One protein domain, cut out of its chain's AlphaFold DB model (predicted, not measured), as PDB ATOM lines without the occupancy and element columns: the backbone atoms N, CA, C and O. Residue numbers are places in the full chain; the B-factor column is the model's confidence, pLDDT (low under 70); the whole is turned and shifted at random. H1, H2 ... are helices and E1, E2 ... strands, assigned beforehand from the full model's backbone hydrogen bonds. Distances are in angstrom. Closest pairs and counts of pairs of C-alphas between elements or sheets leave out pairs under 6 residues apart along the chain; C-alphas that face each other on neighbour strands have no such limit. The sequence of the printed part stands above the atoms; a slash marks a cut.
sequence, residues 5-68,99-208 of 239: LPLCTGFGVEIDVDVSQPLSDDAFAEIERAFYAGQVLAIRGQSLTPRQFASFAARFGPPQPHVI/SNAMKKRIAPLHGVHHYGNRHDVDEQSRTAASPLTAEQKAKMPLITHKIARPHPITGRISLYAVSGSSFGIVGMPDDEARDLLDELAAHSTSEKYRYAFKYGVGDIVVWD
ATOM      1  N   LEU A   5     -22.326  20.288 -31.167       93.50
ATOM      2  CA  LEU A   5     -21.069  20.953 -31.497       93.50
ATOM      3  C   LEU A   5     -20.768  20.741 -32.991       93.50
ATOM      4  O   LEU A   5     -20.844  19.604 -33.457       93.50
ATOM      5  N   PRO A   6     -20.452  21.783 -33.778       94.56
ATOM      6  CA  PRO A   6     -19.994  21.596 -35.153       94.56
ATOM      7  C   PRO A   6     -18.671  20.822 -35.179       94.56
ATOM      8  O   PRO A   6     -17.726  21.201 -34.489       94.56
ATOM      9  N   LEU A   7     -18.582  19.767 -35.992       93.44
ATOM     10  CA  LEU A   7     -17.337  19.005 -36.165       93.44
ATOM     11  C   LEU A   7     -16.311  19.784 -37.000       93.44
ATOM     12  O   LEU A   7     -15.109  19.693 -36.753       93.44
ATOM     13  N   CYS A   8     -16.782  20.549 -37.991       90.44
ATOM     14  CA  CYS A   8     -15.960  21.440 -38.803       90.44
ATOM     15  C   CYS A   8     -16.791  22.593 -39.400       90.44
ATOM     16  O   CYS A   8     -17.971  22.769 -39.088       90.44
ATOM     17  N   THR A   9     -16.175  23.409 -40.257       86.56
ATOM     18  CA  THR A   9     -16.864  24.507 -40.944       86.56
ATOM     19  C   THR A   9     -17.744  23.975 -42.076       86.56
ATOM     20  O   THR A   9     -17.253  23.392 -43.036       86.56
ATOM     21  N   GLY A  10     -19.048  24.241 -41.999       85.44
ATOM     22  CA  GLY A  10     -20.010  23.977 -43.076       85.44
ATOM     23  C   GLY A  10     -20.702  22.613 -43.022       85.44
ATOM     24  O   GLY A  10     -21.829  22.515 -43.501       85.44
ATOM     25  N   PHE A  11     -20.095  21.596 -42.400       92.38
ATOM     26  CA  PHE A  11     -20.722  20.286 -42.194       92.38
ATOM     27  C   PHE A  11     -20.220  19.575 -40.923       92.38
ATOM     28  O   PHE A  11     -19.265  19.998 -40.273       92.38
ATOM     29  N   GLY A  12     -20.890  18.478 -40.581       94.75
ATOM     30  CA  GLY A  12     -20.620  17.616 -39.437       94.75
ATOM     31  C   GLY A  12     -21.129  18.169 -38.102       94.75
ATOM     32  O   GLY A  12     -20.878  19.318 -37.744       94.75
ATOM     33  N   VAL A  13     -21.824  17.327 -37.335       96.88
ATOM     34  CA  VAL A  13     -22.308  17.639 -35.984       96.88
ATOM     35  C   VAL A  13     -21.961  16.520 -35.007       96.88
ATOM     36  O   VAL A  13     -22.147  15.342 -35.296       96.88
ATOM     37  N   GLU A  14     -21.468  16.892 -33.837       97.25
ATOM     38  CA  GLU A  14     -21.338  16.026 -32.673       97.25
ATOM     39  C   GLU A  14     -22.534  16.259 -31.747       97.25
ATOM     40  O   GLU A  14     -22.940  17.409 -31.548       97.25
ATOM     41  N   ILE A  15     -23.120  15.185 -31.214       95.94
ATOM     42  CA  ILE A  15     -24.260  15.249 -30.295       95.94
ATOM     43  C   ILE A  15     -23.912  14.528 -28.997       95.94
ATOM     44  O   ILE A  15     -23.513  13.364 -29.014       95.94
ATOM     45  N   ASP A  16     -24.115  15.224 -27.882       94.25
ATOM     46  CA  ASP A  16     -24.002  14.656 -26.538       94.25
ATOM     47  C   ASP A  16     -25.286  13.885 -26.189       94.25
ATOM     48  O   ASP A  16     -26.342  14.479 -25.945       94.25
ATOM     49  N   VAL A  17     -25.214  12.554 -26.268       94.25
ATOM     50  CA  VAL A  17     -26.317  11.622 -25.995       94.25
ATOM     51  C   VAL A  17     -25.776  10.220 -25.687       94.25
ATOM     52  O   VAL A  17     -24.820   9.761 -26.308       94.25
ATOM     53  N   ASP A  18     -26.418   9.514 -24.754       94.69
ATOM     54  CA  ASP A  18     -26.234   8.073 -24.549       94.69
ATOM     55  C   ASP A  18     -27.248   7.296 -25.407       94.69
ATOM     56  O   ASP A  18     -28.460   7.428 -25.223       94.69
ATOM     57  N   VAL A  19     -26.757   6.488 -26.352       95.19
ATOM     58  CA  VAL A  19     -27.574   5.619 -27.221       95.19
ATOM     59  C   VAL A  19     -27.527   4.143 -26.806       95.19
ATOM     60  O   VAL A  19     -28.068   3.282 -27.503       95.19
ATOM     61  N   SER A  20     -26.923   3.830 -25.654       92.44
ATOM     62  CA  SER A  20     -27.062   2.523 -25.002       92.44
ATOM     63  C   SER A  20     -28.477   2.308 -24.456       92.44
ATOM     64  O   SER A  20     -28.940   1.166 -24.385       92.44
ATOM     65  N   GLN A  21     -29.182   3.397 -24.130       88.81
ATOM     66  CA  GLN A  21     -30.559   3.388 -23.638       88.81
ATOM     67  C   GLN A  21     -31.589   3.622 -24.763       88.81
ATOM     68  O   GLN A  21     -31.275   4.245 -25.782       88.81
ATOM     69  N   PRO A  22     -32.847   3.162 -24.607       89.25
ATOM     70  CA  PRO A  22     -33.904   3.419 -25.582       89.25
ATOM     71  C   PRO A  22     -34.242   4.915 -25.718       89.25
ATOM     72  O   PRO A  22     -34.826   5.524 -24.824       89.25
ATOM     73  N   LEU A  23     -33.928   5.497 -26.877       93.75
ATOM     74  CA  LEU A  23     -34.316   6.865 -27.236       93.75
ATOM     75  C   LEU A  23     -35.798   6.940 -27.633       93.75
ATOM     76  O   LEU A  23     -36.234   6.178 -28.505       93.75
ATOM     77  N   SER A  24     -36.539   7.909 -27.087       95.69
ATOM     78  CA  SER A  24     -37.890   8.253 -27.561       95.69
ATOM     79  C   SER A  24     -37.880   8.704 -29.027       95.69
ATOM     80  O   SER A  24     -36.833   9.059 -29.575       95.69
ATOM     81  N   ASP A  25     -39.036   8.690 -29.690       94.81
ATOM     82  CA  ASP A  25     -39.121   9.091 -31.099       94.81
ATOM     83  C   ASP A  25     -38.836  10.583 -31.312       94.81
ATOM     84  O   ASP A  25     -38.143  10.923 -32.266       94.81
ATOM     85  N   ASP A  26     -39.231  11.466 -30.388       95.06
ATOM     86  CA  ASP A  26     -38.854  12.889 -30.441       95.06
ATOM     87  C   ASP A  26     -37.338  13.100 -30.327       95.06
ATOM     88  O   ASP A  26     -36.764  13.914 -31.057       95.06
ATOM     89  N   ALA A  27     -36.685  12.345 -29.435       95.06
ATOM     90  CA  ALA A  27     -35.239  12.378 -29.246       95.06
ATOM     91  C   ALA A  27     -34.505  11.848 -30.484       95.06
ATOM     92  O   ALA A  27     -33.583  12.497 -30.983       95.06
ATOM     93  N   PHE A  28     -34.942  10.710 -31.031       95.88
ATOM     94  CA  PHE A  28     -34.360  10.178 -32.258       95.88
ATOM     95  C   PHE A  28     -34.601  11.104 -33.457       95.88
ATOM     96  O   PHE A  28     -33.670  11.383 -34.205       95.88
ATOM     97  N   ALA A  29     -35.801  11.667 -33.610       93.81
ATOM     98  CA  ALA A  29     -36.096  12.620 -34.675       93.81
ATOM     99  C   ALA A  29     -35.297  13.930 -34.525       93.81
ATOM    100  O   ALA A  29     -35.029  14.610 -35.514       93.81
ATOM    101  N   GLU A  30     -34.877  14.307 -33.312       94.62
ATOM    102  CA  GLU A  30     -33.933  15.411 -33.113       94.62
ATOM    103  C   GLU A  30     -32.536  15.078 -33.658       94.62
ATOM    104  O   GLU A  30     -31.949  15.901 -34.366       94.62
ATOM    105  N   ILE A  31     -32.045  13.869 -33.380       95.62
ATOM    106  CA  ILE A  31     -30.771  13.340 -33.889       95.62
ATOM    107  C   ILE A  31     -30.819  13.198 -35.418       95.62
ATOM    108  O   ILE A  31     -29.904  13.651 -36.098       95.62
ATOM    109  N   GLU A  32     -31.907  12.662 -35.972       94.88
ATOM    110  CA  GLU A  32     -32.134  12.520 -37.416       94.88
ATOM    111  C   GLU A  32     -32.119  13.884 -38.133       94.88
ATOM    112  O   GLU A  32     -31.423  14.064 -39.135       94.88
ATOM    113  N   ARG A  33     -32.827  14.889 -37.591       93.31
ATOM    114  CA  ARG A  33     -32.813  16.263 -38.127       93.31
ATOM    115  C   ARG A  33     -31.420  16.887 -38.081       93.31
ATOM    116  O   ARG A  33     -31.044  17.591 -39.015       93.31
ATOM    117  N   ALA A  34     -30.658  16.656 -37.012       94.56
ATOM    118  CA  ALA A  34     -29.293  17.158 -36.886       94.56
ATOM    119  C   ALA A  34     -28.332  16.456 -37.866       94.56
ATOM    120  O   ALA A  34     -27.556  17.133 -38.542       94.56
ATOM    121  N   PHE A  35     -28.454  15.135 -38.021       95.25
ATOM    122  CA  PHE A  35     -27.727  14.339 -39.008       95.25
ATOM    123  C   PHE A  35     -27.976  14.836 -40.440       95.25
ATOM    124  O   PHE A  35     -27.027  15.220 -41.116       95.25
ATOM    125  N   TYR A  36     -29.231  14.943 -40.890       93.38
ATOM    126  CA  TYR A  36     -29.532  15.442 -42.241       93.38
ATOM    127  C   TYR A  36     -29.202  16.929 -42.448       93.38
ATOM    128  O   TYR A  36     -28.989  17.362 -43.582       93.38
ATOM    129  N   ALA A  37     -29.138  17.729 -41.380       91.12
ATOM    130  CA  ALA A  37     -28.652  19.101 -41.474       91.12
ATOM    131  C   ALA A  37     -27.136  19.155 -41.729       91.12
ATOM    132  O   ALA A  37     -26.713  19.962 -42.563       91.12
ATOM    133  N   GLY A  38     -26.362  18.306 -41.035       92.00
ATOM    134  CA  GLY A  38     -24.895  18.302 -41.012       92.00
ATOM    135  C   GLY A  38     -24.186  17.245 -41.871       92.00
ATOM    136  O   GLY A  38     -22.969  17.309 -41.969       92.00
ATOM    137  N   GLN A  39     -24.884  16.289 -42.490       94.06
ATOM    138  CA  GLN A  39     -24.355  15.208 -43.358       94.06
ATOM    139  C   GLN A  39     -23.428  14.174 -42.673       94.06
ATOM    140  O   GLN A  39     -23.324  13.040 -43.137       94.06
ATOM    141  N   VAL A  40     -22.791  14.521 -41.551       95.81
ATOM    142  CA  VAL A  40     -22.116  13.601 -40.623       95.81
ATOM    143  C   VAL A  40     -22.638  13.855 -39.219       95.81
ATOM    144  O   VAL A  40     -22.747  15.006 -38.796       95.81
ATOM    145  N   LEU A  41     -22.914  12.778 -38.496       97.00
ATOM    146  CA  LEU A  41     -23.207  12.756 -37.070       97.00
ATOM    147  C   LEU A  41     -22.100  11.980 -36.349       97.00
ATOM    148  O   LEU A  41     -21.784  10.857 -36.745       97.00
ATOM    149  N   ALA A  42     -21.564  12.548 -35.273       97.56
ATOM    150  CA  ALA A  42     -20.719  11.855 -34.307       97.56
ATOM    151  C   ALA A  42     -21.401  11.783 -32.932       97.56
ATOM    152  O   ALA A  42     -22.047  12.739 -32.501       97.56
ATOM    153  N   ILE A  43     -21.223  10.659 -32.241       97.06
ATOM    154  CA  ILE A  43     -21.618  10.452 -30.843       97.06
ATOM    155  C   ILE A  43     -20.436   9.769 -30.149       97.06
ATOM    156  O   ILE A  43     -19.971   8.727 -30.614       97.06
ATOM    157  N   ARG A  44     -19.901  10.373 -29.084       96.44
ATOM    158  CA  ARG A  44     -18.618   9.966 -28.481       96.44
ATOM    159  C   ARG A  44     -18.759   8.884 -27.415       96.44
ATOM    160  O   ARG A  44     -19.769   8.837 -26.717       96.44
ATOM    161  N   GLY A  45     -17.714   8.068 -27.250       95.75
ATOM    162  CA  GLY A  45     -17.478   7.265 -26.037       95.75
ATOM    163  C   GLY A  45     -18.583   6.273 -25.642       95.75
ATOM    164  O   GLY A  45     -18.761   5.991 -24.460       95.75
ATOM    165  N   GLN A  46     -19.349   5.758 -26.604       95.50
ATOM    166  CA  GLN A  46     -20.491   4.874 -26.368       95.50
ATOM    167  C   GLN A  46     -20.050   3.433 -26.071       95.50
ATOM    168  O   GLN A  46     -19.173   2.882 -26.738       95.50
ATOM    169  N   SER A  47     -20.720   2.777 -25.121       93.94
ATOM    170  CA  SER A  47     -20.516   1.356 -24.804       93.94
ATOM    171  C   SER A  47     -21.755   0.548 -25.192       93.94
ATOM    172  O   SER A  47     -22.731   0.480 -24.443       93.94
ATOM    173  N   LEU A  48     -21.746  -0.022 -26.402       89.75
ATOM    174  CA  LEU A  48     -22.885  -0.750 -26.970       89.75
ATOM    175  C   LEU A  48     -22.592  -2.242 -27.139       89.75
ATOM    176  O   LEU A  48     -21.578  -2.633 -27.715       89.75
ATOM    177  N   THR A  49     -23.555  -3.088 -26.772       90.19
ATOM    178  CA  THR A  49     -23.616  -4.454 -27.314       90.19
ATOM    179  C   THR A  49     -23.913  -4.421 -28.823       90.19
ATOM    180  O   THR A  49     -24.562  -3.483 -29.300       90.19
ATOM    181  N   PRO A  50     -23.566  -5.478 -29.589       83.88
ATOM    182  CA  PRO A  50     -23.950  -5.591 -31.000       83.88
ATOM    183  C   PRO A  50     -25.458  -5.419 -31.239       83.88
ATOM    184  O   PRO A  50     -25.866  -4.877 -32.265       83.88
ATOM    185  N   ARG A  51     -26.296  -5.830 -30.272       87.06
ATOM    186  CA  ARG A  51     -27.752  -5.657 -30.334       87.06
ATOM    187  C   ARG A  51     -28.163  -4.190 -30.195       87.06
ATOM    188  O   ARG A  51     -28.977  -3.741 -30.991       87.06
ATOM    189  N   GLN A  52     -27.601  -3.443 -29.240       90.62
ATOM    190  CA  GLN A  52     -27.867  -2.001 -29.108       90.62
ATOM    191  C   GLN A  52     -27.392  -1.236 -30.349       90.62
ATOM    192  O   GLN A  52     -28.148  -0.430 -30.883       90.62
ATOM    193  N   PHE A  53     -26.199  -1.549 -30.870       85.12
ATOM    194  CA  PHE A  53     -25.681  -0.945 -32.103       85.12
ATOM    195  C   PHE A  53     -26.605  -1.199 -33.305       85.12
ATOM    196  O   PHE A  53     -26.974  -0.259 -34.009       85.12
ATOM    197  N   ALA A  54     -27.065  -2.440 -33.496       85.38
ATOM    198  CA  ALA A  54     -28.026  -2.778 -34.545       85.38
ATOM    199  C   ALA A  54     -29.399  -2.110 -34.344       85.38
ATOM    200  O   ALA A  54     -29.979  -1.609 -35.307       85.38
ATOM    201  N   SER A  55     -29.913  -2.056 -33.110       89.31
ATOM    202  CA  SER A  55     -31.180  -1.388 -32.789       89.31
ATOM    203  C   SER A  55     -31.122   0.129 -32.979       89.31
ATOM    204  O   SER A  55     -32.106   0.702 -33.441       89.31
ATOM    205  N   PHE A  56     -29.994   0.779 -32.678       92.75
ATOM    206  CA  PHE A  56     -29.788   2.203 -32.953       92.75
ATOM    207  C   PHE A  56     -29.700   2.468 -34.461       92.75
ATOM    208  O   PHE A  56     -30.438   3.305 -34.978       92.75
ATOM    209  N   ALA A  57     -28.878   1.700 -35.185       88.94
ATOM    210  CA  ALA A  57     -28.741   1.826 -36.636       88.94
ATOM    211  C   ALA A  57     -30.089   1.640 -37.364       88.94
ATOM    212  O   ALA A  57     -30.425   2.422 -38.252       88.94
ATOM    213  N   ALA A  58     -30.909   0.675 -36.932       89.06
ATOM    214  CA  ALA A  58     -32.225   0.404 -37.511       89.06
ATOM    215  C   ALA A  58     -33.251   1.550 -37.355       89.06
ATOM    216  O   ALA A  58     -34.252   1.557 -38.071       89.06
ATOM    217  N   ARG A  59     -33.026   2.540 -36.472       92.25
ATOM    218  CA  ARG A  59     -33.896   3.733 -36.377       92.25
ATOM    219  C   ARG A  59     -33.771   4.648 -37.603       92.25
ATOM    220  O   ARG A  59     -34.736   5.319 -37.943       92.25
ATOM    221  N   PHE A  60     -32.626   4.641 -38.293       88.25
ATOM    222  CA  PHE A  60     -32.418   5.404 -39.534       88.25
ATOM    223  C   PHE A  60     -33.071   4.749 -40.766       88.25
ATOM    224  O   PHE A  60     -33.179   5.381 -41.814       88.25
ATOM    225  N   GLY A  61     -33.490   3.485 -40.665       84.12
ATOM    226  CA  GLY A  61     -34.096   2.722 -41.754       84.12
ATOM    227  C   GLY A  61     -33.747   1.231 -41.692       84.12
ATOM    228  O   GLY A  61     -32.958   0.805 -40.847       84.12
ATOM    229  N   PRO A  62     -34.309   0.406 -42.591       77.25
ATOM    230  CA  PRO A  62     -33.992  -1.015 -42.641       77.25
ATOM    231  C   PRO A  62     -32.513  -1.235 -43.020       77.25
ATOM    232  O   PRO A  62     -32.049  -0.665 -44.015       77.25
ATOM    233  N   PRO A  63     -31.763  -2.082 -42.287       67.81
ATOM    234  CA  PRO A  63     -30.433  -2.517 -42.702       67.81
ATOM    235  C   PRO A  63     -30.458  -3.154 -44.097       67.81
ATOM    236  O   PRO A  63     -31.405  -3.861 -44.445       67.81
ATOM    237  N   GLN A  64     -29.416  -2.920 -44.893       53.00
ATOM    238  CA  GLN A  64     -29.313  -3.434 -46.255       53.00
ATOM    239  C   GLN A  64     -28.479  -4.727 -46.315       53.00
ATOM    240  O   GLN A  64     -27.248  -4.648 -46.352       53.00
ATOM    241  N   PRO A  65     -29.098  -5.922 -46.416       45.91
ATOM    242  CA  PRO A  65     -28.440  -7.037 -47.086       45.91
ATOM    243  C   PRO A  65     -28.204  -6.655 -48.559       45.91
ATOM    244  O   PRO A  65     -29.025  -5.977 -49.182       45.91
ATOM    245  N   HIS A  66     -27.053  -7.038 -49.109       37.88
ATOM    246  CA  HIS A  66     -26.662  -6.657 -50.468       37.88
ATOM    247  C   HIS A  66     -27.395  -7.459 -51.563       37.88
ATOM    248  O   HIS A  66     -27.833  -8.583 -51.342       37.88
ATOM    249  N   VAL A  67     -27.361  -6.884 -52.776       31.95
ATOM    250  CA  VAL A  67     -27.700  -7.459 -54.099       31.95
ATOM    251  C   VAL A  67     -29.201  -7.603 -54.448       31.95
ATOM    252  O   VAL A  67     -29.829  -8.586 -54.074       31.95
ATOM    253  N   ILE A  68     -29.684  -6.702 -55.333       32.75
ATOM    254  CA  ILE A  68     -30.868  -6.869 -56.229       32.75
ATOM    255  C   ILE A  68     -32.249  -6.906 -55.496       32.75
ATOM    256  O   ILE A  68     -32.301  -7.040 -54.278       32.75
ATOM    257  N   SER A  99     -19.365  26.833 -60.311       56.84
ATOM    258  CA  SER A  99     -19.766  28.031 -61.063       56.84
ATOM    259  C   SER A  99     -21.201  27.883 -61.597       56.84
ATOM    260  O   SER A  99     -21.666  26.774 -61.872       56.84
ATOM    261  N   ASN A 100     -21.914  28.994 -61.816       65.50
ATOM    262  CA  ASN A 100     -23.263  28.957 -62.409       65.50
ATOM    263  C   ASN A 100     -23.292  28.367 -63.837       65.50
ATOM    264  O   ASN A 100     -24.364  27.993 -64.315       65.50
ATOM    265  N   ALA A 101     -22.139  28.277 -64.510       71.25
ATOM    266  CA  ALA A 101     -21.980  27.532 -65.755       71.25
ATOM    267  C   ALA A 101     -21.828  26.025 -65.484       71.25
ATOM    268  O   ALA A 101     -22.581  25.234 -66.049       71.25
ATOM    269  N   MET A 102     -20.939  25.629 -64.564       82.62
ATOM    270  CA  MET A 102     -20.706  24.220 -64.225       82.62
ATOM    271  C   MET A 102     -21.985  23.529 -63.737       82.62
ATOM    272  O   MET A 102     -22.347  22.477 -64.254       82.62
ATOM    273  N   LYS A 103     -22.744  24.154 -62.826       79.69
ATOM    274  CA  LYS A 103     -24.014  23.586 -62.329       79.69
ATOM    275  C   LYS A 103     -25.017  23.308 -63.451       79.69
ATOM    276  O   LYS A 103     -25.719  22.304 -63.405       79.69
ATOM    277  N   LYS A 104     -25.065  24.167 -64.477       81.44
ATOM    278  CA  LYS A 104     -25.891  23.951 -65.677       81.44
ATOM    279  C   LYS A 104     -25.331  22.836 -66.566       81.44
ATOM    280  O   LYS A 104     -26.121  22.037 -67.054       81.44
ATOM    281  N   ARG A 105     -24.001  22.760 -66.737       86.75
ATOM    282  CA  ARG A 105     -23.304  21.700 -67.496       86.75
ATOM    283  C   ARG A 105     -23.623  20.311 -66.938       86.75
ATOM    284  O   ARG A 105     -23.911  19.421 -67.723       86.75
ATOM    285  N   ILE A 106     -23.614  20.137 -65.611       91.38
ATOM    286  CA  ILE A 106     -23.771  18.815 -64.968       91.38
ATOM    287  C   ILE A 106     -25.213  18.415 -64.633       91.38
ATOM    288  O   ILE A 106     -25.475  17.230 -64.446       91.38
ATOM    289  N   ALA A 107     -26.159  19.358 -64.574       87.56
ATOM    290  CA  ALA A 107     -27.559  19.080 -64.233       87.56
ATOM    291  C   ALA A 107     -28.260  17.985 -65.081       87.56
ATOM    292  O   ALA A 107     -29.044  17.228 -64.501       87.56
ATOM    293  N   PRO A 108     -28.027  17.856 -66.408       92.00
ATOM    294  CA  PRO A 108     -28.608  16.772 -67.206       92.00
ATOM    295  C   PRO A 108     -27.755  15.490 -67.226       92.00
ATOM    296  O   PRO A 108     -28.235  14.450 -67.681       92.00
ATOM    297  N   LEU A 109     -26.495  15.546 -66.782       93.56
ATOM    298  CA  LEU A 109     -25.528  14.471 -66.996       93.56
ATOM    299  C   LEU A 109     -25.761  13.290 -66.056       93.56
ATOM    300  O   LEU A 109     -26.065  13.453 -64.871       93.56
ATOM    301  N   HIS A 110     -25.561  12.092 -66.598       96.19
ATOM    302  CA  HIS A 110     -25.616  10.842 -65.855       96.19
ATOM    303  C   HIS A 110     -24.236  10.180 -65.900       96.19
ATOM    304  O   HIS A 110     -23.702   9.936 -66.982       96.19
ATOM    305  N   GLY A 111     -23.659   9.921 -64.729       93.94
ATOM    306  CA  GLY A 111     -22.434   9.147 -64.584       93.94
ATOM    307  C   GLY A 111     -22.712   7.668 -64.833       93.94
ATOM    308  O   GLY A 111     -23.780   7.159 -64.485       93.94
ATOM    309  N   VAL A 112     -21.752   6.989 -65.453       94.19
ATOM    310  CA  VAL A 112     -21.711   5.534 -65.603       94.19
ATOM    311  C   VAL A 112     -20.844   4.990 -64.476       94.19
ATOM    312  O   VAL A 112     -19.649   5.290 -64.411       94.19
ATOM    313  N   HIS A 113     -21.443   4.205 -63.584       91.06
ATOM    314  CA  HIS A 113     -20.768   3.648 -62.419       91.06
ATOM    315  C   HIS A 113     -20.491   2.152 -62.588       91.06
ATOM    316  O   HIS A 113     -21.324   1.400 -63.104       91.06
ATOM    317  N   HIS A 114     -19.333   1.724 -62.093       86.06
ATOM    318  CA  HIS A 114     -18.930   0.323 -61.996       86.06
ATOM    319  C   HIS A 114     -18.330   0.047 -60.611       86.06
ATOM    320  O   HIS A 114     -17.915   0.972 -59.909       86.06
ATOM    321  N   TYR A 115     -18.280  -1.223 -60.203       81.81
ATOM    322  CA  TYR A 115     -17.543  -1.595 -58.999       81.81
ATOM    323  C   TYR A 115     -16.042  -1.579 -59.294       81.81
ATOM    324  O   TYR A 115     -15.561  -2.319 -60.147       81.81
ATOM    325  N   GLY A 116     -15.302  -0.734 -58.585       82.38
ATOM    326  CA  GLY A 116     -13.874  -0.546 -58.794       82.38
ATOM    327  C   GLY A 116     -13.395   0.768 -58.188       82.38
ATOM    328  O   GLY A 116     -14.176   1.506 -57.581       82.38
ATOM    329  N   ASN A 117     -12.119   1.071 -58.397       82.44
ATOM    330  CA  ASN A 117     -11.553   2.394 -58.178       82.44
ATOM    331  C   ASN A 117     -10.887   2.848 -59.487       82.44
ATOM    332  O   ASN A 117      -9.848   2.323 -59.867       82.44
ATOM    333  N   ARG A 118     -11.472   3.823 -60.194       87.56
ATOM    334  CA  ARG A 118     -10.920   4.373 -61.448       87.56
ATOM    335  C   ARG A 118      -9.496   4.915 -61.280       87.56
ATOM    336  O   ARG A 118      -8.743   4.935 -62.248       87.56
ATOM    337  N   HIS A 119      -9.136   5.352 -60.075       82.94
ATOM    338  CA  HIS A 119      -7.821   5.913 -59.771       82.94
ATOM    339  C   HIS A 119      -6.793   4.851 -59.339       82.94
ATOM    340  O   HIS A 119      -5.618   5.181 -59.216       82.94
ATOM    341  N   ASP A 120      -7.218   3.605 -59.093       81.38
ATOM    342  CA  ASP A 120      -6.358   2.504 -58.646       81.38
ATOM    343  C   ASP A 120      -6.942   1.149 -59.083       81.38
ATOM    344  O   ASP A 120      -7.855   0.601 -58.457       81.38
ATOM    345  N   VAL A 121      -6.437   0.643 -60.211       81.81
ATOM    346  CA  VAL A 121      -6.918  -0.579 -60.881       81.81
ATOM    347  C   VAL A 121      -5.995  -1.789 -60.682       81.81
ATOM    348  O   VAL A 121      -6.227  -2.836 -61.285       81.81
ATOM    349  N   ASP A 122      -4.952  -1.664 -59.860       82.81
ATOM    350  CA  ASP A 122      -4.078  -2.782 -59.501       82.81
ATOM    351  C   ASP A 122      -4.737  -3.619 -58.395       82.81
ATOM    352  O   ASP A 122      -4.780  -3.199 -57.241       82.81
ATOM    353  N   GLU A 123      -5.237  -4.821 -58.720       77.19
ATOM    354  CA  GLU A 123      -5.866  -5.731 -57.742       77.19
ATOM    355  C   GLU A 123      -4.915  -6.139 -56.575       77.19
ATOM    356  O   GLU A 123      -5.380  -6.744 -55.608       77.19
ATOM    357  N   GLN A 124      -3.614  -5.797 -56.613       78.50
ATOM    358  CA  GLN A 124      -2.653  -5.979 -55.507       78.50
ATOM    359  C   GLN A 124      -2.506  -4.749 -54.583       78.50
ATOM    360  O   GLN A 124      -1.907  -4.855 -53.508       78.50
ATOM    361  N   SER A 125      -3.037  -3.584 -54.964       81.12
ATOM    362  CA  SER A 125      -2.892  -2.336 -54.208       81.12
ATOM    363  C   SER A 125      -3.745  -2.298 -52.932       81.12
ATOM    364  O   SER A 125      -4.889  -2.752 -52.897       81.12
ATOM    365  N   ARG A 126      -3.229  -1.639 -51.879       76.19
ATOM    366  CA  ARG A 126      -3.971  -1.373 -50.626       76.19
ATOM    367  C   ARG A 126      -5.158  -0.408 -50.803       76.19
ATOM    368  O   ARG A 126      -5.937  -0.259 -49.861       76.19
ATOM    369  N   THR A 127      -5.281   0.262 -51.952       77.00
ATOM    370  CA  THR A 127      -6.344   1.243 -52.261       77.00
ATOM    371  C   THR A 127      -7.216   0.879 -53.469       77.00
ATOM    372  O   THR A 127      -8.140   1.629 -53.807       77.00
ATOM    373  N   ALA A 128      -6.998  -0.291 -54.073       73.25
ATOM    374  CA  ALA A 128      -7.901  -0.851 -55.069       73.25
ATOM    375  C   ALA A 128      -9.188  -1.403 -54.428       73.25
ATOM    376  O   ALA A 128      -9.293  -1.602 -53.214       73.25
ATOM    377  N   ALA A 129     -10.201  -1.650 -55.260       74.88
ATOM    378  CA  ALA A 129     -11.412  -2.335 -54.818       74.88
ATOM    379  C   ALA A 129     -11.142  -3.833 -54.593       74.88
ATOM    380  O   ALA A 129     -10.317  -4.432 -55.280       74.88
ATOM    381  N   SER A 130     -11.851  -4.455 -53.648       75.94
ATOM    382  CA  SER A 130     -11.633  -5.866 -53.310       75.94
ATOM    383  C   SER A 130     -11.920  -6.789 -54.506       75.94
ATOM    384  O   SER A 130     -12.954  -6.617 -55.158       75.94
ATOM    385  N   PRO A 131     -11.069  -7.794 -54.790       75.81
ATOM    386  CA  PRO A 131     -11.276  -8.689 -55.922       75.81
ATOM    387  C   PRO A 131     -12.573  -9.490 -55.754       75.81
ATOM    388  O   PRO A 131     -12.827 -10.112 -54.723       75.81
ATOM    389  N   LEU A 132     -13.401  -9.461 -56.797       79.19
ATOM    390  CA  LEU A 132     -14.706 -10.119 -56.840       79.19
ATOM    391  C   LEU A 132     -14.620 -11.507 -57.485       79.19
ATOM    392  O   LEU A 132     -13.937 -11.685 -58.497       79.19
ATOM    393  N   THR A 133     -15.398 -12.465 -56.981       84.12
ATOM    394  CA  THR A 133     -15.591 -13.763 -57.649       84.12
ATOM    395  C   THR A 133     -16.324 -13.594 -58.984       84.12
ATOM    396  O   THR A 133     -17.028 -12.605 -59.201       84.12
ATOM    397  N   ALA A 134     -16.226 -14.578 -59.885       82.69
ATOM    398  CA  ALA A 134     -16.943 -14.543 -61.165       82.69
ATOM    399  C   ALA A 134     -18.468 -14.373 -60.986       82.69
ATOM    400  O   ALA A 134     -19.090 -13.585 -61.695       82.69
ATOM    401  N   GLU A 135     -19.058 -15.031 -59.982       83.56
ATOM    402  CA  GLU A 135     -20.478 -14.873 -59.634       83.56
ATOM    403  C   GLU A 135     -20.837 -13.473 -59.125       83.56
ATOM    404  O   GLU A 135     -21.966 -13.025 -59.312       83.56
ATOM    405  N   GLN A 136     -19.907 -12.791 -58.450       80.38
ATOM    406  CA  GLN A 136     -20.093 -11.412 -57.999       80.38
ATOM    407  C   GLN A 136     -19.943 -10.436 -59.171       80.38
ATOM    408  O   GLN A 136     -20.823  -9.598 -59.352       80.38
ATOM    409  N   LYS A 137     -18.907 -10.590 -60.016       79.25
ATOM    410  CA  LYS A 137     -18.722  -9.787 -61.241       79.25
ATOM    411  C   LYS A 137     -19.959  -9.905 -62.159       79.25
ATOM    412  O   LYS A 137     -20.464  -8.892 -62.630       79.25
ATOM    413  N   ALA A 138     -20.544 -11.100 -62.299       80.94
ATOM    414  CA  ALA A 138     -21.785 -11.327 -63.056       80.94
ATOM    415  C   ALA A 138     -23.051 -10.663 -62.460       80.94
ATOM    416  O   ALA A 138     -24.032 -10.472 -63.175       80.94
ATOM    417  N   LYS A 139     -23.047 -10.298 -61.169       81.44
ATOM    418  CA  LYS A 139     -24.158  -9.617 -60.470       81.44
ATOM    419  C   LYS A 139     -23.963  -8.095 -60.379       81.44
ATOM    420  O   LYS A 139     -24.722  -7.429 -59.676       81.44
ATOM    421  N   MET A 140     -22.959  -7.540 -61.063       79.38
ATOM    422  CA  MET A 140     -22.610  -6.115 -61.024       79.38
ATOM    423  C   MET A 140     -22.683  -5.472 -62.418       79.38
ATOM    424  O   MET A 140     -21.649  -5.228 -63.045       79.38
ATOM    425  N   PRO A 141     -23.904  -5.188 -62.919       82.19
ATOM    426  CA  PRO A 141     -24.081  -4.423 -64.148       82.19
ATOM    427  C   PRO A 141     -23.530  -2.999 -63.999       82.19
ATOM    428  O   PRO A 141     -23.396  -2.473 -62.892       82.19
ATOM    429  N   LEU A 142     -23.264  -2.346 -65.132       84.69
ATOM    430  CA  LEU A 142     -23.081  -0.895 -65.162       84.69
ATOM    431  C   LEU A 142     -24.399  -0.220 -64.765       84.69
ATOM    432  O   LEU A 142     -25.452  -0.547 -65.314       84.69
ATOM    433  N   ILE A 143     -24.339   0.727 -63.829       91.12
ATOM    434  CA  ILE A 143     -25.507   1.482 -63.351       91.12
ATOM    435  C   ILE A 143     -25.316   2.971 -63.625       91.12
ATOM    436  O   ILE A 143     -24.198   3.484 -63.552       91.12
ATOM    437  N   THR A 144     -26.397   3.679 -63.954       92.44
ATOM    438  CA  THR A 144     -26.344   5.102 -64.306       92.44
ATOM    439  C   THR A 144     -27.125   5.963 -63.320       92.44
ATOM    440  O   THR A 144     -28.277   5.685 -62.979       92.44
ATOM    441  N   HIS A 145     -26.498   7.042 -62.852       92.75
ATOM    442  CA  HIS A 145     -27.089   7.971 -61.888       92.75
ATOM    443  C   HIS A 145     -26.773   9.419 -62.264       92.75
ATOM    444  O   HIS A 145     -25.750   9.704 -62.880       92.75
ATOM    445  N   LYS A 146     -27.655  10.359 -61.903       93.94
ATOM    446  CA  LYS A 146     -27.427  11.792 -62.152       93.94
ATOM    447  C   LYS A 146     -26.192  12.273 -61.396       93.94
ATOM    448  O   LYS A 146     -26.111  12.056 -60.191       93.94
ATOM    449  N   ILE A 147     -25.299  12.988 -62.081       93.88
ATOM    450  CA  ILE A 147     -24.108  13.595 -61.466       93.88
ATOM    451  C   ILE A 147     -24.529  14.639 -60.427       93.88
ATOM    452  O   ILE A 147     -24.018  14.641 -59.311       93.88
ATOM    453  N   ALA A 148     -25.503  15.484 -60.774       92.12
ATOM    454  CA  ALA A 148     -26.196  16.362 -59.839       92.12
ATOM    455  C   ALA A 148     -27.491  15.683 -59.359       92.12
ATOM    456  O   ALA A 148     -28.525  15.728 -60.037       92.12
ATOM    457  N   ARG A 149     -27.442  15.017 -58.202       88.69
ATOM    458  CA  ARG A 149     -28.555  14.221 -57.664       88.69
ATOM    459  C   ARG A 149     -29.283  14.990 -56.552       88.69
ATOM    460  O   ARG A 149     -28.621  15.469 -55.637       88.69
ATOM    461  N   PRO A 150     -30.624  15.107 -56.567       88.25
ATOM    462  CA  PRO A 150     -31.361  15.555 -55.391       88.25
ATOM    463  C   PRO A 150     -31.337  14.454 -54.322       88.25
ATOM    464  O   PRO A 150     -31.700  13.307 -54.589       88.25
ATOM    465  N   HIS A 151     -30.915  14.801 -53.110       89.00
ATOM    466  CA  HIS A 151     -30.869  13.902 -51.965       89.00
ATOM    467  C   HIS A 151     -32.290  13.405 -51.603       89.00
ATOM    468  O   HIS A 151     -33.186  14.233 -51.415       89.00
ATOM    469  N   PRO A 152     -32.509  12.090 -51.392       85.94
ATOM    470  CA  PRO A 152     -33.844  11.479 -51.289       85.94
ATOM    471  C   PRO A 152     -34.717  11.964 -50.116       85.94
ATOM    472  O   PRO A 152     -35.937  11.925 -50.233       85.94
ATOM    473  N   ILE A 153     -34.121  12.415 -49.003       85.94
ATOM    474  CA  ILE A 153     -34.846  13.006 -47.854       85.94
ATOM    475  C   ILE A 153     -34.863  14.544 -47.876       85.94
ATOM    476  O   ILE A 153     -35.923  15.154 -47.806       85.94
ATOM    477  N   THR A 154     -33.694  15.195 -47.947       86.00
ATOM    478  CA  THR A 154     -33.567  16.661 -47.808       86.00
ATOM    479  C   THR A 154     -33.863  17.472 -49.074       86.00
ATOM    480  O   THR A 154     -33.943  18.697 -48.991       86.00
ATOM    481  N   GLY A 155     -33.941  16.841 -50.251       85.88
ATOM    482  CA  GLY A 155     -34.101  17.516 -51.547       85.88
ATOM    483  C   GLY A 155     -32.902  18.362 -52.007       85.88
ATOM    484  O   GLY A 155     -32.902  18.843 -53.140       85.88
ATOM    485  N   ARG A 156     -31.864  18.537 -51.172       86.56
ATOM    486  CA  ARG A 156     -30.629  19.262 -51.521       86.56
ATOM    487  C   ARG A 156     -29.938  18.568 -52.697       86.56
ATOM    488  O   ARG A 156     -29.819  17.347 -52.695       86.56
ATOM    489  N   ILE A 157     -29.464  19.327 -53.682       86.50
ATOM    490  CA  ILE A 157     -28.684  18.771 -54.796       86.50
ATOM    491  C   ILE A 157     -27.241  18.544 -54.326       86.50
ATOM    492  O   ILE A 157     -26.630  19.455 -53.770       86.50
ATOM    493  N   SER A 158     -26.706  17.346 -54.561       90.94
ATOM    494  CA  SER A 158     -25.325  16.941 -54.274       90.94
ATOM    495  C   SER A 158     -24.617  16.431 -55.536       90.94
ATOM    496  O   SER A 158     -25.261  16.038 -56.514       90.94
ATOM    497  N   LEU A 159     -23.278  16.427 -55.513       92.19
ATOM    498  CA  LEU A 159     -22.473  15.658 -56.465       92.19
ATOM    499  C   LEU A 159     -22.502  14.184 -56.057       92.19
ATOM    500  O   LEU A 159     -22.115  13.846 -54.939       92.19
ATOM    501  N   TYR A 160     -22.943  13.306 -56.954       92.31
ATOM    502  CA  TYR A 160     -23.105  11.886 -56.654       92.31
ATOM    503  C   TYR A 160     -21.948  11.045 -57.210       92.31
ATOM    504  O   TYR A 160     -21.775  10.938 -58.421       92.31
ATOM    505  N   ALA A 161     -21.167  10.439 -56.307       84.50
ATOM    506  CA  ALA A 161     -20.163   9.403 -56.592       84.50
ATOM    507  C   ALA A 161     -19.136   9.720 -57.712       84.50
ATOM    508  O   ALA A 161     -18.651   8.814 -58.389       84.50
ATOM    509  N   VAL A 162     -18.778  10.996 -57.908       86.69
ATOM    510  CA  VAL A 162     -17.903  11.472 -59.011       86.69
ATOM    511  C   VAL A 162     -16.449  10.975 -58.947       86.69
ATOM    512  O   VAL A 162     -15.736  11.022 -59.945       86.69
ATOM    513  N   SER A 163     -16.013  10.471 -57.791       84.88
ATOM    514  CA  SER A 163     -14.668   9.941 -57.539       84.88
ATOM    515  C   SER A 163     -14.723   8.427 -57.289       84.88
ATOM    516  O   SER A 163     -15.701   7.926 -56.729       84.88
ATOM    517  N   GLY A 164     -13.691   7.690 -57.705       82.81
ATOM    518  CA  GLY A 164     -13.572   6.243 -57.487       82.81
ATOM    519  C   GLY A 164     -14.472   5.389 -58.387       82.81
ATOM    520  O   GLY A 164     -13.968   4.722 -59.284       82.81
ATOM    521  N   SER A 165     -15.790   5.389 -58.169       85.00
ATOM    522  CA  SER A 165     -16.718   4.451 -58.832       85.00
ATOM    523  C   SER A 165     -17.382   4.973 -60.112       85.00
ATOM    524  O   SER A 165     -18.079   4.212 -60.780       85.00
ATOM    525  N   SER A 166     -17.181   6.244 -60.480       89.94
ATOM    526  CA  SER A 166     -17.578   6.783 -61.793       89.94
ATOM    527  C   SER A 166     -16.503   6.513 -62.845       89.94
ATOM    528  O   SER A 166     -15.367   6.964 -62.684       89.94
ATOM    529  N   PHE A 167     -16.875   5.830 -63.930       90.62
ATOM    530  CA  PHE A 167     -15.972   5.430 -65.019       90.62
ATOM    531  C   PHE A 167     -16.191   6.187 -66.338       90.62
ATOM    532  O   PHE A 167     -15.273   6.252 -67.149       90.62
ATOM    533  N   GLY A 168     -17.362   6.798 -66.537       93.56
ATOM    534  CA  GLY A 168     -17.672   7.601 -67.721       93.56
ATOM    535  C   GLY A 168     -18.957   8.413 -67.550       93.56
ATOM    536  O   GLY A 168     -19.544   8.433 -66.466       93.56
ATOM    537  N   ILE A 169     -19.411   9.076 -68.616       94.69
ATOM    538  CA  ILE A 169     -20.632   9.897 -68.631       94.69
ATOM    539  C   ILE A 169     -21.465   9.522 -69.863       94.69
ATOM    540  O   ILE A 169     -20.941   9.396 -70.966       94.69
ATOM    541  N   VAL A 170     -22.773   9.324 -69.681       95.06
ATOM    542  CA  VAL A 170     -23.676   8.872 -70.753       95.06
ATOM    543  C   VAL A 170     -23.704   9.886 -71.903       95.06
ATOM    544  O   VAL A 170     -24.126  11.025 -71.715       95.06
ATOM    545  N   GLY A 171     -23.300   9.446 -73.098       93.06
ATOM    546  CA  GLY A 171     -23.297  10.262 -74.318       93.06
ATOM    547  C   GLY A 171     -22.108  11.220 -74.464       93.06
ATOM    548  O   GLY A 171     -22.174  12.120 -75.295       93.06
ATOM    549  N   MET A 172     -21.046  11.043 -73.674       92.44
ATOM    550  CA  MET A 172     -19.817  11.844 -73.711       92.44
ATOM    551  C   MET A 172     -18.616  10.957 -74.094       92.44
ATOM    552  O   MET A 172     -18.600   9.796 -73.682       92.44
ATOM    553  N   PRO A 173     -17.626  11.459 -74.858       95.00
ATOM    554  CA  PRO A 173     -16.373  10.744 -75.110       95.00
ATOM    555  C   PRO A 173     -15.638  10.354 -73.821       95.00
ATOM    556  O   PRO A 173     -15.744  11.033 -72.800       95.00
ATOM    557  N   ASP A 174     -14.898   9.246 -73.867       92.25
ATOM    558  CA  ASP A 174     -14.256   8.637 -72.695       92.25
ATOM    559  C   ASP A 174     -13.207   9.546 -72.032       92.25
ATOM    560  O   ASP A 174     -13.058   9.522 -70.812       92.25
ATOM    561  N   ASP A 175     -12.492  10.345 -72.819       92.38
ATOM    562  CA  ASP A 175     -11.531  11.357 -72.381       92.38
ATOM    563  C   ASP A 175     -12.234  12.588 -71.787       92.38
ATOM    564  O   ASP A 175     -12.021  12.892 -70.612       92.38
ATOM    565  N   GLU A 176     -13.159  13.216 -72.523       91.31
ATOM    566  CA  GLU A 176     -13.978  14.336 -72.020       91.31
ATOM    567  C   GLU A 176     -14.709  13.995 -70.707       91.31
ATOM    568  O   GLU A 176     -14.841  14.834 -69.807       91.31
ATOM    569  N   ALA A 177     -15.187  12.752 -70.586       93.75
ATOM    570  CA  ALA A 177     -15.869  12.253 -69.403       93.75
ATOM    571  C   ALA A 177     -14.926  12.095 -68.205       93.75
ATOM    572  O   ALA A 177     -15.324  12.410 -67.082       93.75
ATOM    573  N   ARG A 178     -13.689  11.625 -68.417       92.81
ATOM    574  CA  ARG A 178     -12.680  11.492 -67.353       92.81
ATOM    575  C   ARG A 178     -12.230  12.863 -66.864       92.81
ATOM    576  O   ARG A 178     -12.293  13.093 -65.661       92.81
ATOM    577  N   ASP A 179     -11.918  13.785 -67.774       92.12
ATOM    578  CA  ASP A 179     -11.529  15.161 -67.443       92.12
ATOM    579  C   ASP A 179     -12.599  15.869 -66.594       92.12
ATOM    580  O   ASP A 179     -12.290  16.476 -65.568       92.12
ATOM    581  N   LEU A 180     -13.882  15.746 -66.963       92.69
ATOM    582  CA  LEU A 180     -14.983  16.315 -66.177       92.69
ATOM    583  C   LEU A 180     -15.179  15.600 -64.829       92.69
ATOM    584  O   LEU A 180     -15.438  16.258 -63.821       92.69
ATOM    585  N   LEU A 181     -15.061  14.270 -64.771       94.88
ATOM    586  CA  LEU A 181     -15.138  13.544 -63.499       94.88
ATOM    587  C   LEU A 181     -13.983  13.920 -62.561       94.88
ATOM    588  O   LEU A 181     -14.208  14.043 -61.357       94.88
ATOM    589  N   ASP A 182     -12.785  14.170 -63.090       94.06
ATOM    590  CA  ASP A 182     -11.617  14.585 -62.313       94.06
ATOM    591  C   ASP A 182     -11.682  16.059 -61.883       94.06
ATOM    592  O   ASP A 182     -11.346  16.361 -60.736       94.06
ATOM    593  N   GLU A 183     -12.243  16.963 -62.697       93.00
ATOM    594  CA  GLU A 183     -12.591  18.331 -62.270       93.00
ATOM    595  C   GLU A 183     -13.573  18.306 -61.077       93.00
ATOM    596  O   GLU A 183     -13.384  19.003 -60.073       93.00
ATOM    597  N   LEU A 184     -14.604  17.456 -61.142       93.50
ATOM    598  CA  LEU A 184     -15.614  17.313 -60.086       93.50
ATOM    599  C   LEU A 184     -15.076  16.593 -58.837       93.50
ATOM    600  O   LEU A 184     -15.449  16.950 -57.712       93.50
ATOM    601  N   ALA A 185     -14.181  15.616 -59.000       93.12
ATOM    602  CA  ALA A 185     -13.490  14.949 -57.898       93.12
ATOM    603  C   ALA A 185     -12.528  15.913 -57.181       93.12
ATOM    604  O   ALA A 185     -12.589  16.037 -55.957       93.12
ATOM    605  N   ALA A 186     -11.713  16.672 -57.919       92.38
ATOM    606  CA  ALA A 186     -10.823  17.691 -57.357       92.38
ATOM    607  C   ALA A 186     -11.604  18.809 -56.643       92.38
ATOM    608  O   ALA A 186     -11.210  19.259 -55.564       92.38
ATOM    609  N   HIS A 187     -12.756  19.220 -57.185       90.38
ATOM    610  CA  HIS A 187     -13.641  20.175 -56.520       90.38
ATOM    611  C   HIS A 187     -14.184  19.639 -55.187       90.38
ATOM    612  O   HIS A 187     -14.047  20.294 -54.150       90.38
ATOM    613  N   SER A 188     -14.794  18.451 -55.206       91.69
ATOM    614  CA  SER A 188     -15.449  17.850 -54.033       91.69
ATOM    615  C   SER A 188     -14.471  17.403 -52.939       91.69
ATOM    616  O   SER A 188     -14.848  17.375 -51.773       91.69
ATOM    617  N   THR A 189     -13.206  17.136 -53.283       91.62
ATOM    618  CA  THR A 189     -12.132  16.777 -52.334       91.62
ATOM    619  C   THR A 189     -11.201  17.945 -51.964       91.62
ATOM    620  O   THR A 189     -10.194  17.750 -51.270       91.62
ATOM    621  N   SER A 190     -11.534  19.171 -52.386       91.12
ATOM    622  CA  SER A 190     -10.803  20.387 -52.005       91.12
ATOM    623  C   SER A 190     -10.897  20.671 -50.499       91.12
ATOM    624  O   SER A 190     -11.874  20.320 -49.842       91.12
ATOM    625  N   GLU A 191      -9.872  21.310 -49.926       91.00
ATOM    626  CA  GLU A 191      -9.647  21.374 -48.466       91.00
ATOM    627  C   GLU A 191     -10.819  21.903 -47.642       91.00
ATOM    628  O   GLU A 191     -11.126  21.356 -46.589       91.00
ATOM    629  N   LYS A 192     -11.529  22.899 -48.168       88.19
ATOM    630  CA  LYS A 192     -12.752  23.478 -47.590       88.19
ATOM    631  C   LYS A 192     -13.933  22.498 -47.440       88.19
ATOM    632  O   LYS A 192     -14.911  22.860 -46.795       88.19
ATOM    633  N   TYR A 193     -13.854  21.298 -48.019       90.25
ATOM    634  CA  TYR A 193     -14.829  20.206 -47.868       90.25
ATOM    635  C   TYR A 193     -14.229  18.948 -47.226       90.25
ATOM    636  O   TYR A 193     -14.909  17.930 -47.112       90.25
ATOM    637  N   ARG A 194     -12.968  18.996 -46.774       92.75
ATOM    638  CA  ARG A 194     -12.321  17.881 -46.077       92.75
ATOM    639  C   ARG A 194     -12.414  18.050 -44.566       92.75
ATOM    640  O   ARG A 194     -12.072  19.094 -44.021       92.75
ATOM    641  N   TYR A 195     -12.764  16.965 -43.886       93.81
ATOM    642  CA  TYR A 195     -12.638  16.847 -42.440       93.81
ATOM    643  C   TYR A 195     -12.114  15.455 -42.078       93.81
ATOM    644  O   TYR A 195     -12.639  14.445 -42.539       93.81
ATOM    645  N   ALA A 196     -11.059  15.411 -41.264       93.38
ATOM    646  CA  ALA A 196     -10.443  14.174 -40.798       93.38
ATOM    647  C   ALA A 196     -10.931  13.862 -39.378       93.38
ATOM    648  O   ALA A 196     -10.380  14.367 -38.396       93.38
ATOM    649  N   PHE A 197     -11.979  13.042 -39.266       92.69
ATOM    650  CA  PHE A 197     -12.503  12.618 -37.968       92.69
ATOM    651  C   PHE A 197     -11.470  11.761 -37.223       92.69
ATOM    652  O   PHE A 197     -11.030  10.721 -37.718       92.69
ATOM    653  N   LYS A 198     -11.097  12.193 -36.015       91.19
ATOM    654  CA  LYS A 198     -10.274  11.408 -35.090       91.19
ATOM    655  C   LYS A 198     -11.196  10.559 -34.216       91.19
ATOM    656  O   LYS A 198     -12.005  11.121 -33.481       91.19
ATOM    657  N   TYR A 199     -11.057   9.240 -34.318       88.75
ATOM    658  CA  TYR A 199     -11.810   8.262 -33.533       88.75
ATOM    659  C   TYR A 199     -11.194   8.070 -32.142       88.75
ATOM    660  O   TYR A 199      -9.987   7.854 -32.025       88.75
ATOM    661  N   GLY A 200     -12.032   8.087 -31.110       90.88
ATOM    662  CA  GLY A 200     -11.799   7.432 -29.825       90.88
ATOM    663  C   GLY A 200     -12.488   6.062 -29.750       90.88
ATOM    664  O   GLY A 200     -13.293   5.694 -30.609       90.88
ATOM    665  N   VAL A 201     -12.183   5.291 -28.703       89.81
ATOM    666  CA  VAL A 201     -12.883   4.026 -28.422       89.81
ATOM    667  C   VAL A 201     -14.327   4.327 -28.011       89.81
ATOM    668  O   VAL A 201     -14.563   5.142 -27.124       89.81
ATOM    669  N   GLY A 202     -15.285   3.656 -28.654       91.06
ATOM    670  CA  GLY A 202     -16.720   3.876 -28.444       91.06
ATOM    671  C   GLY A 202     -17.339   4.972 -29.319       91.06
ATOM    672  O   GLY A 202     -18.545   5.195 -29.247       91.06
ATOM    673  N   ASP A 203     -16.566   5.654 -30.167       95.38
ATOM    674  CA  ASP A 203     -17.125   6.670 -31.060       95.38
ATOM    675  C   ASP A 203     -17.981   6.053 -32.172       95.38
ATOM    676  O   ASP A 203     -17.535   5.187 -32.929       95.38
ATOM    677  N   ILE A 204     -19.205   6.558 -32.313       95.12
ATOM    678  CA  ILE A 204     -20.129   6.220 -33.394       95.12
ATOM    679  C   ILE A 204     -20.122   7.363 -34.403       95.12
ATOM    680  O   ILE A 204     -20.382   8.513 -34.049       95.12
ATOM    681  N   VAL A 205     -19.879   7.033 -35.672       95.06
ATOM    682  CA  VAL A 205     -19.997   7.965 -36.800       95.06
ATOM    683  C   VAL A 205     -21.073   7.457 -37.753       95.06
ATOM    684  O   VAL A 205     -21.004   6.324 -38.229       95.06
ATOM    685  N   VAL A 206     -22.052   8.306 -38.057       95.38
ATOM    686  CA  VAL A 206     -23.074   8.077 -39.086       95.38
ATOM    687  C   VAL A 206     -22.859   9.115 -40.185       95.38
ATOM    688  O   VAL A 206     -22.776  10.308 -39.893       95.38
ATOM    689  N   TRP A 207     -22.757   8.688 -41.444       94.38
ATOM    690  CA  TRP A 207     -22.553   9.586 -42.583       94.38
ATOM    691  C   TRP A 207     -23.629   9.413 -43.655       94.38
ATOM    692  O   TRP A 207     -24.106   8.310 -43.922       94.38
ATOM    693  N   ASP A 208     -24.005  10.519 -44.291       93.44
ATOM    694  CA  ASP A 208     -24.961  10.539 -45.390       93.44
ATOM    695  C   ASP A 208     -24.287  10.133 -46.709       93.44
ATOM    696  O   ASP A 208     -23.730  10.948 -47.447       93.44
TER     697      ASP A 208
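This is residues 5 to 68 and 99 to 208 of the 239 residues of the protein "TauD/TfdA family dioxygenase" of Betaproteobacteria bacterium (UniProt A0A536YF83). Two lobes stand with a gap between them: in one, a small sheet of E1, E2 and E8 has H1 over one face and H2 close to H1; in the other, a small sheet of E4, E3 and E7 has H5 over E7, with the hairpin of E5 and E6 nearby. Residues 189 to 203 lead from H5 back to E8 in the first lobe. The printed part has 174 residues, with five named helices and eight named strands in the order E1 H1 E2 H2 H3 E3 H4 E4 E5 E6 E7 H5 E8. The class is mixed, helices and strands, though under half of the residues are in named elements. It is only just loose, close to compact, with a radius of gyration of the C-alphas of 18.9 A and spans of 53 by 44 by 28 A.

E1, residues 13 to 15, H1, residues 25 to 38, and E2, residues 40 to 43, form a strand-helix-strand unit, two parallel neighbour strands with a helix between, with a right-handed crossover; N 13 and O 40 are 2.9 A apart. E8, residues 204 to 207, is antiparallel to E2, with N 41 and O 206 2.8 A apart. H1 is on this mixed sheet in two layers, a helix on one face, at a height over the sheet of 9.9 A; its closest C-alphas to E2 are those of Phe 35 and Leu 41, 5.2 A apart. H2, residues 50 to 60, is close but not clearly touching H1; their closest C-alphas, of Glu 32 and Phe 60, are 7.4 A apart. H3, residues 100 to 106, is near H5, residues 174 to 188. E3, residues 110 to 113, is the inner strand between E4, residues 143 to 146, and E7, residues 166 to 169, antiparallel to both; N 111 and O 145 are 2.8 A apart, as are N 112 and O 168. H5 is on this sheet over E7, with the C-alphas of Gly 168 and Ala 177 closest at 5.3 A. H4, residues 134 to 137, touches no helix. E4 runs on into E5, residues 148 to 150, at 82 degrees; E5 and E6, residues 157 to 159, form an antiparallel hairpin, with N 149 and O 158 2.9 A apart. Every O i to N i+4 pair is within hydrogen-bond range in H1 and H5, against 5 of 7 in H2 and 2 of 3 in H3; H4 is too short for such a pair.

E1 begins at C-alpha 13, (-22.308, 17.639, -35.984). H1 is 19.6 A long, H2 16.3 A and H5 20.8 A, from first to last C-alpha. E8 ends at C-alpha 207, (-22.553, 9.586, -42.583).

The two farthest C-alphas, of Gln 21 and Pro 173, are 53.9 A apart. Residues 69 to 98 are not printed, and C-alphas 68 and 99 are 36.9 A apart across the cut. The links E3 to H4 and H5 to E8 are long. The model's pLDDT is under 70 at residues 63 to 68 and 99 to 100.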